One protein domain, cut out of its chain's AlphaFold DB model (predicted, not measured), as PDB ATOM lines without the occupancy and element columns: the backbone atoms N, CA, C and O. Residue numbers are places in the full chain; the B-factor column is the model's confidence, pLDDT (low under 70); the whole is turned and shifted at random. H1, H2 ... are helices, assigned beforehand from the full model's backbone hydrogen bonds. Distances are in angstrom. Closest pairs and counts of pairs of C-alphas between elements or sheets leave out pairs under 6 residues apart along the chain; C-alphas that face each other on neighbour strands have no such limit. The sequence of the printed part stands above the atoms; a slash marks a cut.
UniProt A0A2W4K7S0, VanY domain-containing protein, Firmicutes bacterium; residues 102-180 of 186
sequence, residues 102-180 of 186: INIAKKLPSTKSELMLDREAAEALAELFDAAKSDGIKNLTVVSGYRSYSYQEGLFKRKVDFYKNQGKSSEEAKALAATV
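AT A GLANCE: This is residues 102 to 180 of the 186 residues of the protein "VanY domain-containing protein" of Firmicutes bacterium (UniProt A0A2W4K7S0). Two separate lobes make a long, thin domain: one is H1 with the looping stretch of residues 102 to 118 beside it, the other is H2 and H3 set as a V. A drawn-out link, residues 135 to 148, joins the lobes, and residues 148 to 154, of which 149 to 154 belong to H2, stand free. The printed part has 79 residues with three named helices, in the order H1, H2, H3, and no named strand; its class is all helix. It is only just loose, close to extended, with a radius of gyration of the C-alphas of 16.9 A, and the C-alphas span 48 by 27 by 19 A.

HOW THE PARTS SIT: Residues 102 to 103 pair with residues 116 to 117, antiparallel, in stretches too short to be named. H1, residues 119 to 134, is apart from H2, residues 149 to 164, and from H3, residues 170 to 180. H2 and H3 touch, and their closest C-alphas, those of Tyr 163 and Ala 173, are 5.1 A apart. Their lines stand at a steep tilt of 59 degrees, and they run opposite ways. In H1 and H2 every O i to N i+4 pair is within hydrogen-bond range; in H3 5 of 7 are.

IN THESE COORDINATES: H1 runs 23.0 A from C-alpha 119 at (-23.366, 32.417, -59.478) to C-alpha 134. H2 begins with C-alpha 149 at (-30.839, 50.952, -60.112) and is 22.5 A long. H3 is 15.9 A long and ends with C-alpha 180 at (-22.939, 55.915, -46.565).

THE WHOLE: The outline is elongated, and the two C-alphas farthest apart, those of Ser 134 and Ser 169, are 48.7 A apart. The link from H1 to H2, 14 residues, is long; that from H2 to H3, 5 residues, is tight. The printed part has no cut. Its mean pLDDT is 95.8, and no printed residue is under 70.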
ATOM      1  N   ILE A 102     -28.166  34.057 -59.504       95.56
ATOM      2  CA  ILE A 102     -29.021  33.065 -58.856       95.56
ATOM      3  C   ILE A 102     -29.608  33.613 -57.558       95.56
ATOM      4  O   ILE A 102     -29.001  34.442 -56.882       95.56
ATOM      5  N   ASN A 103     -30.781  33.108 -57.175       96.25
ATOM      6  CA  ASN A 103     -31.348  33.387 -55.860       96.25
ATOM      7  C   ASN A 103     -30.668  32.506 -54.795       96.25
ATOM      8  O   ASN A 103     -30.742  31.274 -54.860       96.25
ATOM      9  N   ILE A 104     -30.029  33.132 -53.808       96.88
ATOM     10  CA  ILE A 104     -29.310  32.460 -52.713       96.88
ATOM     11  C   ILE A 104     -30.118  32.360 -51.416       96.88
ATOM     12  O   ILE A 104     -29.709  31.639 -50.507       96.88
ATOM     13  N   ALA A 105     -31.281  33.011 -51.325       94.88
ATOM     14  CA  ALA A 105     -32.060  33.104 -50.086       94.88
ATOM     15  C   ALA A 105     -32.502  31.745 -49.513       94.88
ATOM     16  O   ALA A 105     -32.713  31.614 -48.312       94.88
ATOM     17  N   LYS A 106     -32.637  30.724 -50.370       90.12
ATOM     18  CA  LYS A 106     -32.973  29.346 -49.967       90.12
ATOM     19  C   LYS A 106     -31.750  28.462 -49.702       90.12
ATOM     20  O   LYS A 106     -31.915  27.348 -49.222       90.12
ATOM     21  N   LYS A 107     -30.552  28.924 -50.066       92.94
ATOM     22  CA  LYS A 107     -29.298  28.165 -49.963       92.94
ATOM     23  C   LYS A 107     -28.478  28.571 -48.743       92.94
ATOM     24  O   LYS A 107     -27.820  27.727 -48.153       92.94
ATOM     25  N   LEU A 108     -28.530  29.850 -48.373       94.88
ATOM     26  CA  LEU A 108     -27.765  30.418 -47.266       94.88
ATOM     27  C   LEU A 108     -28.694  31.169 -46.304       94.88
ATOM     28  O   LEU A 108     -29.654  31.795 -46.769       94.88
ATOM     29  N   PRO A 109     -28.406  31.171 -44.986       95.19
ATOM     30  CA  PRO A 109     -29.108  32.011 -44.022       95.19
ATOM     31  C   PRO A 109     -29.202  33.457 -44.517       95.19
ATOM     32  O   PRO A 109     -28.186  34.102 -44.779       95.19
ATOM     33  N   SER A 110     -30.426  33.959 -44.679       95.69
ATOM     34  CA  SER A 110     -30.701  35.230 -45.354       95.69
ATOM     35  C   SER A 110     -31.858  35.974 -44.696       95.69
ATOM     36  O   SER A 110     -32.813  35.358 -44.231       95.69
ATOM     37  N   THR A 111     -31.820  37.310 -44.698       95.06
ATOM     38  CA  THR A 111     -32.887  38.134 -44.091       95.06
ATOM     39  C   THR A 111     -34.093  38.375 -45.006       95.06
ATOM     40  O   THR A 111     -35.034  39.058 -44.608       95.06
ATOM     41  N   LYS A 112     -34.047  37.922 -46.262       93.50
ATOM     42  CA  LYS A 112     -35.084  38.154 -47.280       93.50
ATOM     43  C   LYS A 112     -35.397  36.848 -48.001       93.50
ATOM     44  O   LYS A 112     -34.526  35.995 -48.116       93.50
ATOM     45  N   SER A 113     -36.620  36.725 -48.519       92.38
ATOM     46  CA  SER A 113     -37.069  35.576 -49.322       92.38
ATOM     47  C   SER A 113     -36.417  35.507 -50.707       92.38
ATOM     48  O   SER A 113     -36.394  34.443 -51.329       92.38
ATOM     49  N   GLU A 114     -35.876  36.628 -51.179       94.44
ATOM     50  CA  GLU A 114     -35.139  36.731 -52.429       94.44
ATOM     51  C   GLU A 114     -33.887  37.587 -52.236       94.44
ATOM     52  O   GLU A 114     -33.947  38.730 -51.769       94.44
ATOM     53  N   LEU A 115     -32.743  37.005 -52.591       95.75
ATOM     54  CA  LEU A 115     -31.453  37.673 -52.680       95.75
ATOM     55  C   LEU A 115     -30.746  37.130 -53.909       95.75
ATOM     56  O   LEU A 115     -30.397  35.954 -53.951       95.75
ATOM     57  N   MET A 116     -30.552  37.990 -54.900       95.56
ATOM     58  CA  MET A 116     -29.851  37.636 -56.125       95.56
ATOM     59  C   MET A 116     -28.356  37.892 -55.951       95.56
ATOM     60  O   MET A 116     -27.962  38.917 -55.392       95.56
ATOM     61  N   LEU A 117     -27.530  36.972 -56.424       94.94
ATOM     62  CA  LEU A 117     -26.078  37.112 -56.449       94.94
ATOM     63  C   LEU A 117     -25.541  36.450 -57.716       94.94
ATOM     64  O   LEU A 117     -26.149  35.503 -58.211       94.94
ATOM     65  N   ASP A 118     -24.424  36.948 -58.239       92.81
ATOM     66  CA  ASP A 118     -23.674  36.251 -59.285       92.81
ATOM     67  C   ASP A 118     -23.378  34.800 -58.861       92.81
ATOM     68  O   ASP A 118     -23.165  34.536 -57.674       92.81
ATOM     69  N   ARG A 119     -23.443  33.850 -59.799       92.19
ATOM     70  CA  ARG A 119     -23.366  32.417 -59.478       92.19
ATOM     71  C   ARG A 119     -22.018  32.052 -58.877       92.19
ATOM     72  O   ARG A 119     -21.989  31.409 -57.832       92.19
ATOM     73  N   GLU A 120     -20.939  32.488 -59.500       90.62
ATOM     74  CA  GLU A 120     -19.579  32.218 -59.056       90.62
ATOM     75  C   GLU A 120     -19.323  32.867 -57.687       90.62
ATOM     76  O   GLU A 120     -18.773  32.239 -56.781       90.62
ATOM     77  N   ALA A 121     -19.826  34.088 -57.471       92.44
ATOM     78  CA  ALA A 121     -19.790  34.719 -56.151       92.44
ATOM     79  C   ALA A 121     -20.631  33.967 -55.100       92.44
ATOM     80  O   ALA A 121     -20.259  33.927 -53.928       92.44
ATOM     81  N   ALA A 122     -21.759  33.371 -55.488       95.06
ATOM     82  CA  ALA A 122     -22.604  32.585 -54.593       95.06
ATOM     83  C   ALA A 122     -21.963  31.256 -54.178       95.06
ATOM     84  O   ALA A 122     -22.155  30.828 -53.040       95.06
ATOM     85  N   GLU A 123     -21.208  30.620 -55.073       94.69
ATOM     86  CA  GLU A 123     -20.433  29.411 -54.777       94.69
ATOM     87  C   GLU A 123     -19.314  29.723 -53.776       94.69
ATOM     88  O   GLU A 123     -19.258  29.107 -52.714       94.69
ATOM     89  N   ALA A 124     -18.530  30.778 -54.024       96.00
ATOM     90  CA  ALA A 124     -17.510  31.238 -53.079       96.00
ATOM     91  C   ALA A 124     -18.105  31.670 -51.724       96.00
ATOM     92  O   ALA A 124     -17.525  31.430 -50.663       96.00
ATOM     93  N   LEU A 125     -19.291  32.291 -51.729       96.88
ATOM     94  CA  LEU A 125     -19.984  32.659 -50.497       96.88
ATOM     95  C   LEU A 125     -20.415  31.425 -49.693       96.88
ATOM     96  O   LEU A 125     -20.390  31.473 -48.467       96.88
ATOM     97  N   ALA A 126     -20.793  30.322 -50.345       96.62
ATOM     98  CA  ALA A 126     -21.124  29.082 -49.648       96.62
ATOM     99  C   ALA A 126     -19.897  28.487 -48.938       96.62
ATOM    100  O   ALA A 126     -19.989  28.154 -47.757       96.62
ATOM    101  N   GLU A 127     -18.738  28.468 -49.602       97.69
ATOM    102  CA  GLU A 127     -17.472  28.037 -48.990       97.69
ATOM    103  C   GLU A 127     -17.105  28.898 -47.770       97.69
ATOM    104  O   GLU A 127     -16.694  28.376 -46.732       97.69
ATOM    105  N   LEU A 128     -17.328  30.217 -47.848       97.69
ATOM    106  CA  LEU A 128     -17.132  31.126 -46.717       97.69
ATOM    107  C   LEU A 128     -18.035  30.765 -45.530       97.69
ATOM    108  O   LEU A 128     -17.582  30.795 -44.385       97.69
ATOM    109  N   PHE A 129     -19.303  30.422 -45.773       97.44
ATOM    110  CA  PHE A 129     -20.226  30.006 -44.713       97.44
ATOM    111  C   PHE A 129     -19.795  28.687 -44.056       97.44
ATOM    112  O   PHE A 129     -19.874  28.568 -42.830       97.44
ATOM    113  N   ASP A 130     -19.309  27.724 -44.837       96.31
ATOM    114  CA  ASP A 130     -18.817  26.442 -44.321       96.31
ATOM    115  C   ASP A 130     -17.542  26.610 -43.479       96.31
ATOM    116  O   ASP A 130     -17.421  26.018 -42.397       96.31
ATOM    117  N   ALA A 131     -16.625  27.475 -43.920       97.94
ATOM    118  CA  ALA A 131     -15.439  27.845 -43.150       97.94
ATOM    119  C   ALA A 131     -15.824  28.556 -41.842       97.94
ATOM    120  O   ALA A 131     -15.412  28.136 -40.764       97.94
ATOM    121  N   ALA A 132     -16.707  29.557 -41.911       97.25
ATOM    122  CA  ALA A 132     -17.185  30.283 -40.735       97.25
ATOM    123  C   ALA A 132     -17.839  29.340 -39.709       97.25
ATOM    124  O   ALA A 132     -17.597  29.449 -38.506       97.25
ATOM    125  N   LYS A 133     -18.629  28.365 -40.177       96.00
ATOM    126  CA  LYS A 133     -19.231  27.342 -39.317       96.00
ATOM    127  C   LYS A 133     -18.176  26.462 -38.644       96.00
ATOM    128  O   LYS A 133     -18.331  26.150 -37.461       96.00
ATOM    129  N   SER A 134     -17.130  26.077 -39.373       97.00
ATOM    130  CA  SER A 134     -15.996  25.307 -38.838       97.00
ATOM    131  C   SER A 134     -15.239  26.081 -37.754       97.00
ATOM    132  O   SER A 134     -14.865  25.497 -36.741       97.00
ATOM    133  N   ASP A 135     -15.148  27.404 -37.895       98.12
ATOM    134  CA  ASP A 135     -14.566  28.315 -36.900       98.12
ATOM    135  C   ASP A 135     -15.518  28.640 -35.728       98.12
ATOM    136  O   ASP A 135     -15.205  29.442 -34.847       98.12
ATOM    137  N   GLY A 136     -16.706  28.026 -35.684       97.56
ATOM    138  CA  GLY A 136     -17.688  28.214 -34.614       97.56
ATOM    139  C   GLY A 136     -18.568  29.461 -34.756       97.56
ATOM    140  O   GLY A 136     -19.339  29.771 -33.841       97.56
ATOM    141  N   ILE A 137     -18.521  30.158 -35.895       97.44
ATOM    142  CA  ILE A 137     -19.393  31.295 -36.208       97.44
ATOM    143  C   ILE A 137     -20.759  30.762 -36.658       97.44
ATOM    144  O   ILE A 137     -20.904  30.176 -37.727       97.44
ATOM    145  N   LYS A 138     -21.791  30.975 -35.833       90.75
ATOM    146  CA  LYS A 138     -23.131  30.384 -36.044       90.75
ATOM    147  C   LYS A 138     -24.175  31.335 -36.628       90.75
ATOM    148  O   LYS A 138     -25.177  30.873 -37.161       90.75
ATOM    149  N   ASN A 139     -23.947  32.645 -36.535       93.94
ATOM    150  CA  ASN A 139     -24.958  33.670 -36.822       93.94
ATOM    151  C   ASN A 139     -24.611  34.523 -38.051       93.94
ATOM    152  O   ASN A 139     -25.007  35.684 -38.139       93.94
ATOM    153  N   LEU A 140     -23.842  33.971 -38.992       96.06
ATOM    154  CA  LEU A 140     -23.586  34.639 -40.262       96.06
ATOM    155  C   LEU A 140     -24.867  34.626 -41.109       96.06
ATOM    156  O   LEU A 140     -25.565  33.616 -41.183       96.06
ATOM    157  N   THR A 141     -25.228  35.760 -41.707       96.50
ATOM    158  CA  THR A 141     -26.469  35.900 -42.483       96.50
ATOM    159  C   THR A 141     -26.290  36.914 -43.601       96.50
ATOM    160  O   THR A 141     -25.695  37.974 -43.408       96.50
ATOM    161  N   VAL A 142     -26.847  36.610 -44.772       96.88
ATOM    162  CA  VAL A 142     -26.829  37.510 -45.921       96.88
ATOM    163  C   VAL A 142     -27.974  38.520 -45.817       96.88
ATOM    164  O   VAL A 142     -29.149  38.163 -45.730       96.88
ATOM    165  N   VAL A 143     -27.628  39.808 -45.841       95.69
ATOM    166  CA  VAL A 143     -28.595  40.915 -45.692       95.69
ATOM    167  C   VAL A 143     -28.928  41.577 -47.035       95.69
ATOM    168  O   VAL A 143     -30.004  42.150 -47.240       95.69
ATOM    169  N   SER A 144     -27.987  41.561 -47.976       94.50
ATOM    170  CA  SER A 144     -28.121  42.186 -49.293       94.50
ATOM    171  C   SER A 144     -27.212  41.505 -50.311       94.50
ATOM    172  O   SER A 144     -26.088  41.156 -49.972       94.50
ATOM    173  N   GLY A 145     -27.703  41.375 -51.543       94.25
ATOM    174  CA  GLY A 145     -26.940  40.970 -52.726       94.25
ATOM    175  C   GLY A 145     -27.066  42.039 -53.812       94.25
ATOM    176  O   GLY A 145     -26.967  43.232 -53.511       94.25
ATOM    177  N   TYR A 146     -27.351  41.624 -55.046       94.31
ATOM    178  CA  TYR A 146     -27.653  42.519 -56.163       94.31
ATOM    179  C   TYR A 146     -28.795  43.492 -55.838       94.31
ATOM    180  O   TYR A 146     -29.764  43.162 -55.146       94.31
ATOM    181  N   ARG A 147     -28.667  44.714 -56.364       93.06
ATOM    182  CA  ARG A 147     -29.655  45.787 -56.264       93.06
ATOM    183  C   ARG A 147     -29.846  46.385 -57.646       93.06
ATOM    184  O   ARG A 147     -28.870  46.772 -58.278       93.06
ATOM    185  N   SER A 148     -31.097  46.497 -58.084       92.56
ATOM    186  CA  SER A 148     -31.415  47.275 -59.278       92.56
ATOM    187  C   SER A 148     -31.122  48.757 -59.047       92.56
ATOM    188  O   SER A 148     -31.146  49.242 -57.907       92.56
ATOM    189  N   TYR A 149     -30.950  49.496 -60.143       92.38
ATOM    190  CA  TYR A 149     -30.839  50.952 -60.112       92.38
ATOM    191  C   TYR A 149     -31.966  51.608 -59.293       92.38
ATOM    192  O   TYR A 149     -31.706  52.382 -58.372       92.38
ATOM    193  N   SER A 150     -33.223  51.229 -59.554       93.88
ATOM    194  CA  SER A 150     -34.399  51.777 -58.860       93.88
ATOM    195  C   SER A 150     -34.386  51.511 -57.352       93.88
ATOM    196  O   SER A 150     -34.778  52.363 -56.552       93.88
ATOM    197  N   TYR A 151     -33.895  50.344 -56.927       93.69
ATOM    198  CA  TYR A 151     -33.768  50.028 -55.509       93.69
ATOM    199  C   TYR A 151     -32.691  50.889 -54.839       93.69
ATOM    200  O   TYR A 151     -32.905  51.399 -53.733       93.69
ATOM    201  N   GLN A 152     -31.552  51.082 -55.512       95.50
ATOM    202  CA  GLN A 152     -30.463  51.934 -55.036       95.50
ATOM    203  C   GLN A 152     -30.892  53.408 -54.956       95.50
ATOM    204  O   GLN A 152     -30.609  54.070 -53.957       95.50
ATOM    205  N   GLU A 153     -31.661  53.899 -55.930       95.56
ATOM    206  CA  GLU A 153     -32.274  55.233 -55.903       95.56
ATOM    207  C   GLU A 153     -33.181  55.422 -54.683       95.56
ATOM    208  O   GLU A 153     -33.036  56.395 -53.937       95.56
ATOM    209  N   GLY A 154     -34.041  54.443 -54.397       96.81
ATOM    210  CA  GLY A 154     -34.882  54.460 -53.201       96.81
ATOM    211  C   GLY A 154     -34.084  54.425 -51.890       96.81
ATOM    212  O   GLY A 154     -34.474  55.060 -50.907       96.81
ATOM    213  N   LEU A 155     -32.966  53.693 -51.825       96.25
ATOM    214  CA  LEU A 155     -32.069  53.706 -50.660       96.25
ATOM    215  C   LEU A 155     -31.407  55.072 -50.468       96.25
ATOM    216  O   LEU A 155     -31.420  55.602 -49.354       96.25
ATOM    217  N   PHE A 156     -30.873  55.648 -51.545       97.25
ATOM    218  CA  PHE A 156     -30.210  56.944 -51.500       97.25
ATOM    219  C   PHE A 156     -31.187  58.039 -51.070       97.25
ATOM    220  O   PHE A 156     -30.921  58.759 -50.107       97.25
ATOM    221  N   LYS A 157     -32.375  58.091 -51.688       97.75
ATOM    222  CA  LYS A 157     -33.429  59.043 -51.321       97.75
ATOM    223  C   LYS A 157     -33.816  58.927 -49.846       97.75
ATOM    224  O   LYS A 157     -33.847  59.937 -49.150       97.75
ATOM    225  N   ARG A 158     -34.040  57.708 -49.339       98.19
ATOM    226  CA  ARG A 158     -34.360  57.488 -47.914       98.19
ATOM    227  C   ARG A 158     -33.264  58.003 -46.985       98.19
ATOM    228  O   ARG A 158     -33.574  58.561 -45.937       98.19
ATOM    229  N   LYS A 159     -31.989  57.841 -47.356       98.12
ATOM    230  CA  LYS A 159     -30.871  58.356 -46.557       98.12
ATOM    231  C   LYS A 159     -30.780  59.888 -46.610       98.12
ATOM    232  O   LYS A 159     -30.490  60.495 -45.584       98.12
ATOM    233  N   VAL A 160     -31.079  60.510 -47.751       98.12
ATOM    234  CA  VAL A 160     -31.196  61.977 -47.854       98.12
ATOM    235  C   VAL A 160     -32.322  62.489 -46.957       98.12
ATOM    236  O   VAL A 160     -32.103  63.396 -46.158       98.12
ATOM    237  N   ASP A 161     -33.506  61.883 -47.040       98.38
ATOM    238  CA  ASP A 161     -34.667  62.285 -46.239       98.38
ATOM    239  C   ASP A 161     -34.400  62.108 -44.733       98.38
ATOM    240  O   ASP A 161     -34.764  62.965 -43.933       98.38
ATOM    241  N   PHE A 162     -33.674  61.055 -44.341       98.31
ATOM    242  CA  PHE A 162     -33.221  60.854 -42.961       98.31
ATOM    243  C   PHE A 162     -32.397  62.033 -42.422       98.31
ATOM    244  O   PHE A 162     -32.643  62.474 -41.303       98.31
ATOM    245  N   TYR A 163     -31.450  62.571 -43.200       98.44
ATOM    246  CA  TYR A 163     -30.666  63.736 -42.774       98.44
ATOM    247  C   TYR A 163     -31.462  65.042 -42.846       98.44
ATOM    248  O   TYR A 163     -31.315  65.890 -41.969       98.44
ATOM    249  N   LYS A 164     -32.357  65.198 -43.828       98.38
ATOM    250  CA  LYS A 164     -33.284  66.342 -43.865       98.38
ATOM    251  C   LYS A 164     -34.155  66.405 -42.611       98.38
ATOM    252  O   LYS A 164     -34.297  67.468 -42.019       98.38
ATOM    253  N   ASN A 165     -34.650  65.257 -42.150       98.25
ATOM    254  CA  ASN A 165     -35.433  65.151 -40.916       98.25
ATOM    255  C   ASN A 165     -34.616  65.458 -39.646       98.25
ATOM    256  O   ASN A 165     -35.197  65.672 -38.589       98.25
ATOM    257  N   GLN A 166     -33.285  65.521 -39.745       98.00
ATOM    258  CA  GLN A 166     -32.387  65.999 -38.685       98.00
ATOM    259  C   GLN A 166     -32.043  67.491 -38.823       98.00
ATOM    260  O   GLN A 166     -31.118  67.975 -38.174       98.00
ATOM    261  N   GLY A 167     -32.750  68.226 -39.687       98.06
ATOM    262  CA  GLY A 167     -32.557  69.661 -39.893       98.06
ATOM    263  C   GLY A 167     -31.430  70.020 -40.863       98.06
ATOM    264  O   GLY A 167     -31.046  71.184 -40.935       98.06
ATOM    265  N   LYS A 168     -30.881  69.053 -41.611       98.19
ATOM    266  CA  LYS A 168     -29.849  69.334 -42.619       98.19
ATOM    267  C   LYS A 168     -30.451  69.970 -43.871       98.19
ATOM    268  O   LYS A 168     -31.552  69.610 -44.294       98.19
ATOM    269  N   SER A 169     -29.693  70.869 -44.501       98.19
ATOM    270  CA  SER A 169     -30.045  71.399 -45.825       98.19
ATOM    271  C   SER A 169     -30.093  70.276 -46.867       98.19
ATOM    272  O   SER A 169     -29.561  69.184 -46.662       98.19
ATOM    273  N   SER A 170     -30.734  70.523 -48.009       96.62
ATOM    274  CA  SER A 170     -30.841  69.520 -49.075       96.62
ATOM    275  C   SER A 170     -29.467  69.103 -49.611       96.62
ATOM    276  O   SER A 170     -29.226  67.922 -49.862       96.62
ATOM    277  N   GLU A 171     -28.557  70.060 -49.743       97.44
ATOM    278  CA  GLU A 171     -27.199  69.890 -50.249       97.44
ATOM    279  C   GLU A 171     -26.344  69.115 -49.243       97.44
ATOM    280  O   GLU A 171     -25.712  68.122 -49.604       97.44
ATOM    281  N   GLU A 172     -26.396  69.505 -47.966       97.75
ATOM    282  CA  GLU A 172     -25.684  68.813 -46.889       97.75
ATOM    283  C   GLU A 172     -26.210  67.386 -46.698       97.75
ATOM    284  O   GLU A 172     -25.429  66.442 -46.607       97.75
ATOM    285  N   ALA A 173     -27.532  67.192 -46.718       98.19
ATOM    286  CA  ALA A 173     -28.148  65.872 -46.607       98.19
ATOM    287  C   ALA A 173     -27.725  64.937 -47.749       98.19
ATOM    288  O   ALA A 173     -27.454  63.760 -47.510       98.19
ATOM    289  N   LYS A 174     -27.633  65.450 -48.985       96.81
ATOM    290  CA  LYS A 174     -27.115  64.695 -50.137       96.81
ATOM    291  C   LYS A 174     -25.640  64.342 -49.970       96.81
ATOM    292  O   LYS A 174     -25.272  63.200 -50.235       96.81
ATOM    293  N   ALA A 175     -24.816  65.289 -49.521       96.25
ATOM    294  CA  ALA A 175     -23.396  65.051 -49.281       96.25
ATOM    295  C   ALA A 175     -23.184  63.977 -48.204       96.25
ATOM    296  O   ALA A 175     -22.446  63.022 -48.434       96.25
ATOM    297  N   LEU A 176     -23.899  64.071 -47.077       96.81
ATOM    298  CA  LEU A 176     -23.859  63.081 -45.999       96.81
ATOM    299  C   LEU A 176     -24.370  61.714 -46.464       96.81
ATOM    300  O   LEU A 176     -23.732  60.696 -46.198       96.81
ATOM    301  N   ALA A 177     -25.482  61.668 -47.202       96.88
ATOM    302  CA  ALA A 177     -26.018  60.417 -47.731       96.88
ATOM    303  C   ALA A 177     -25.015  59.693 -48.640       96.88
ATOM    304  O   ALA A 177     -24.843  58.483 -48.495       96.88
ATOM    305  N   ALA A 178     -24.306  60.434 -49.498       94.56
ATOM    306  CA  ALA A 178     -23.300  59.895 -50.413       94.56
ATOM    307  C   ALA A 178     -22.065  59.295 -49.719       94.56
ATOM    308  O   ALA A 178     -21.327  58.548 -50.352       94.56
ATOM    309  N   THR A 179     -21.846  59.571 -48.426       94.25
ATOM    310  CA  THR A 179     -20.772  58.923 -47.645       94.25
ATOM    311  C   THR A 179     -21.133  57.517 -47.162       94.25
ATOM    312  O   THR A 179     -20.246  56.738 -46.826       94.25
ATOM    313  N   VAL A 180     -22.429  57.182 -47.122       93.06
ATOM    314  CA  VAL A 180     -22.939  55.915 -46.565       93.06
ATOM    315  C   VAL A 180     -23.587  55.045 -47.640       93.06
ATOM    316  O   VAL A 180     -23.536  53.819 -47.569       93.06
TER     317      VAL A 180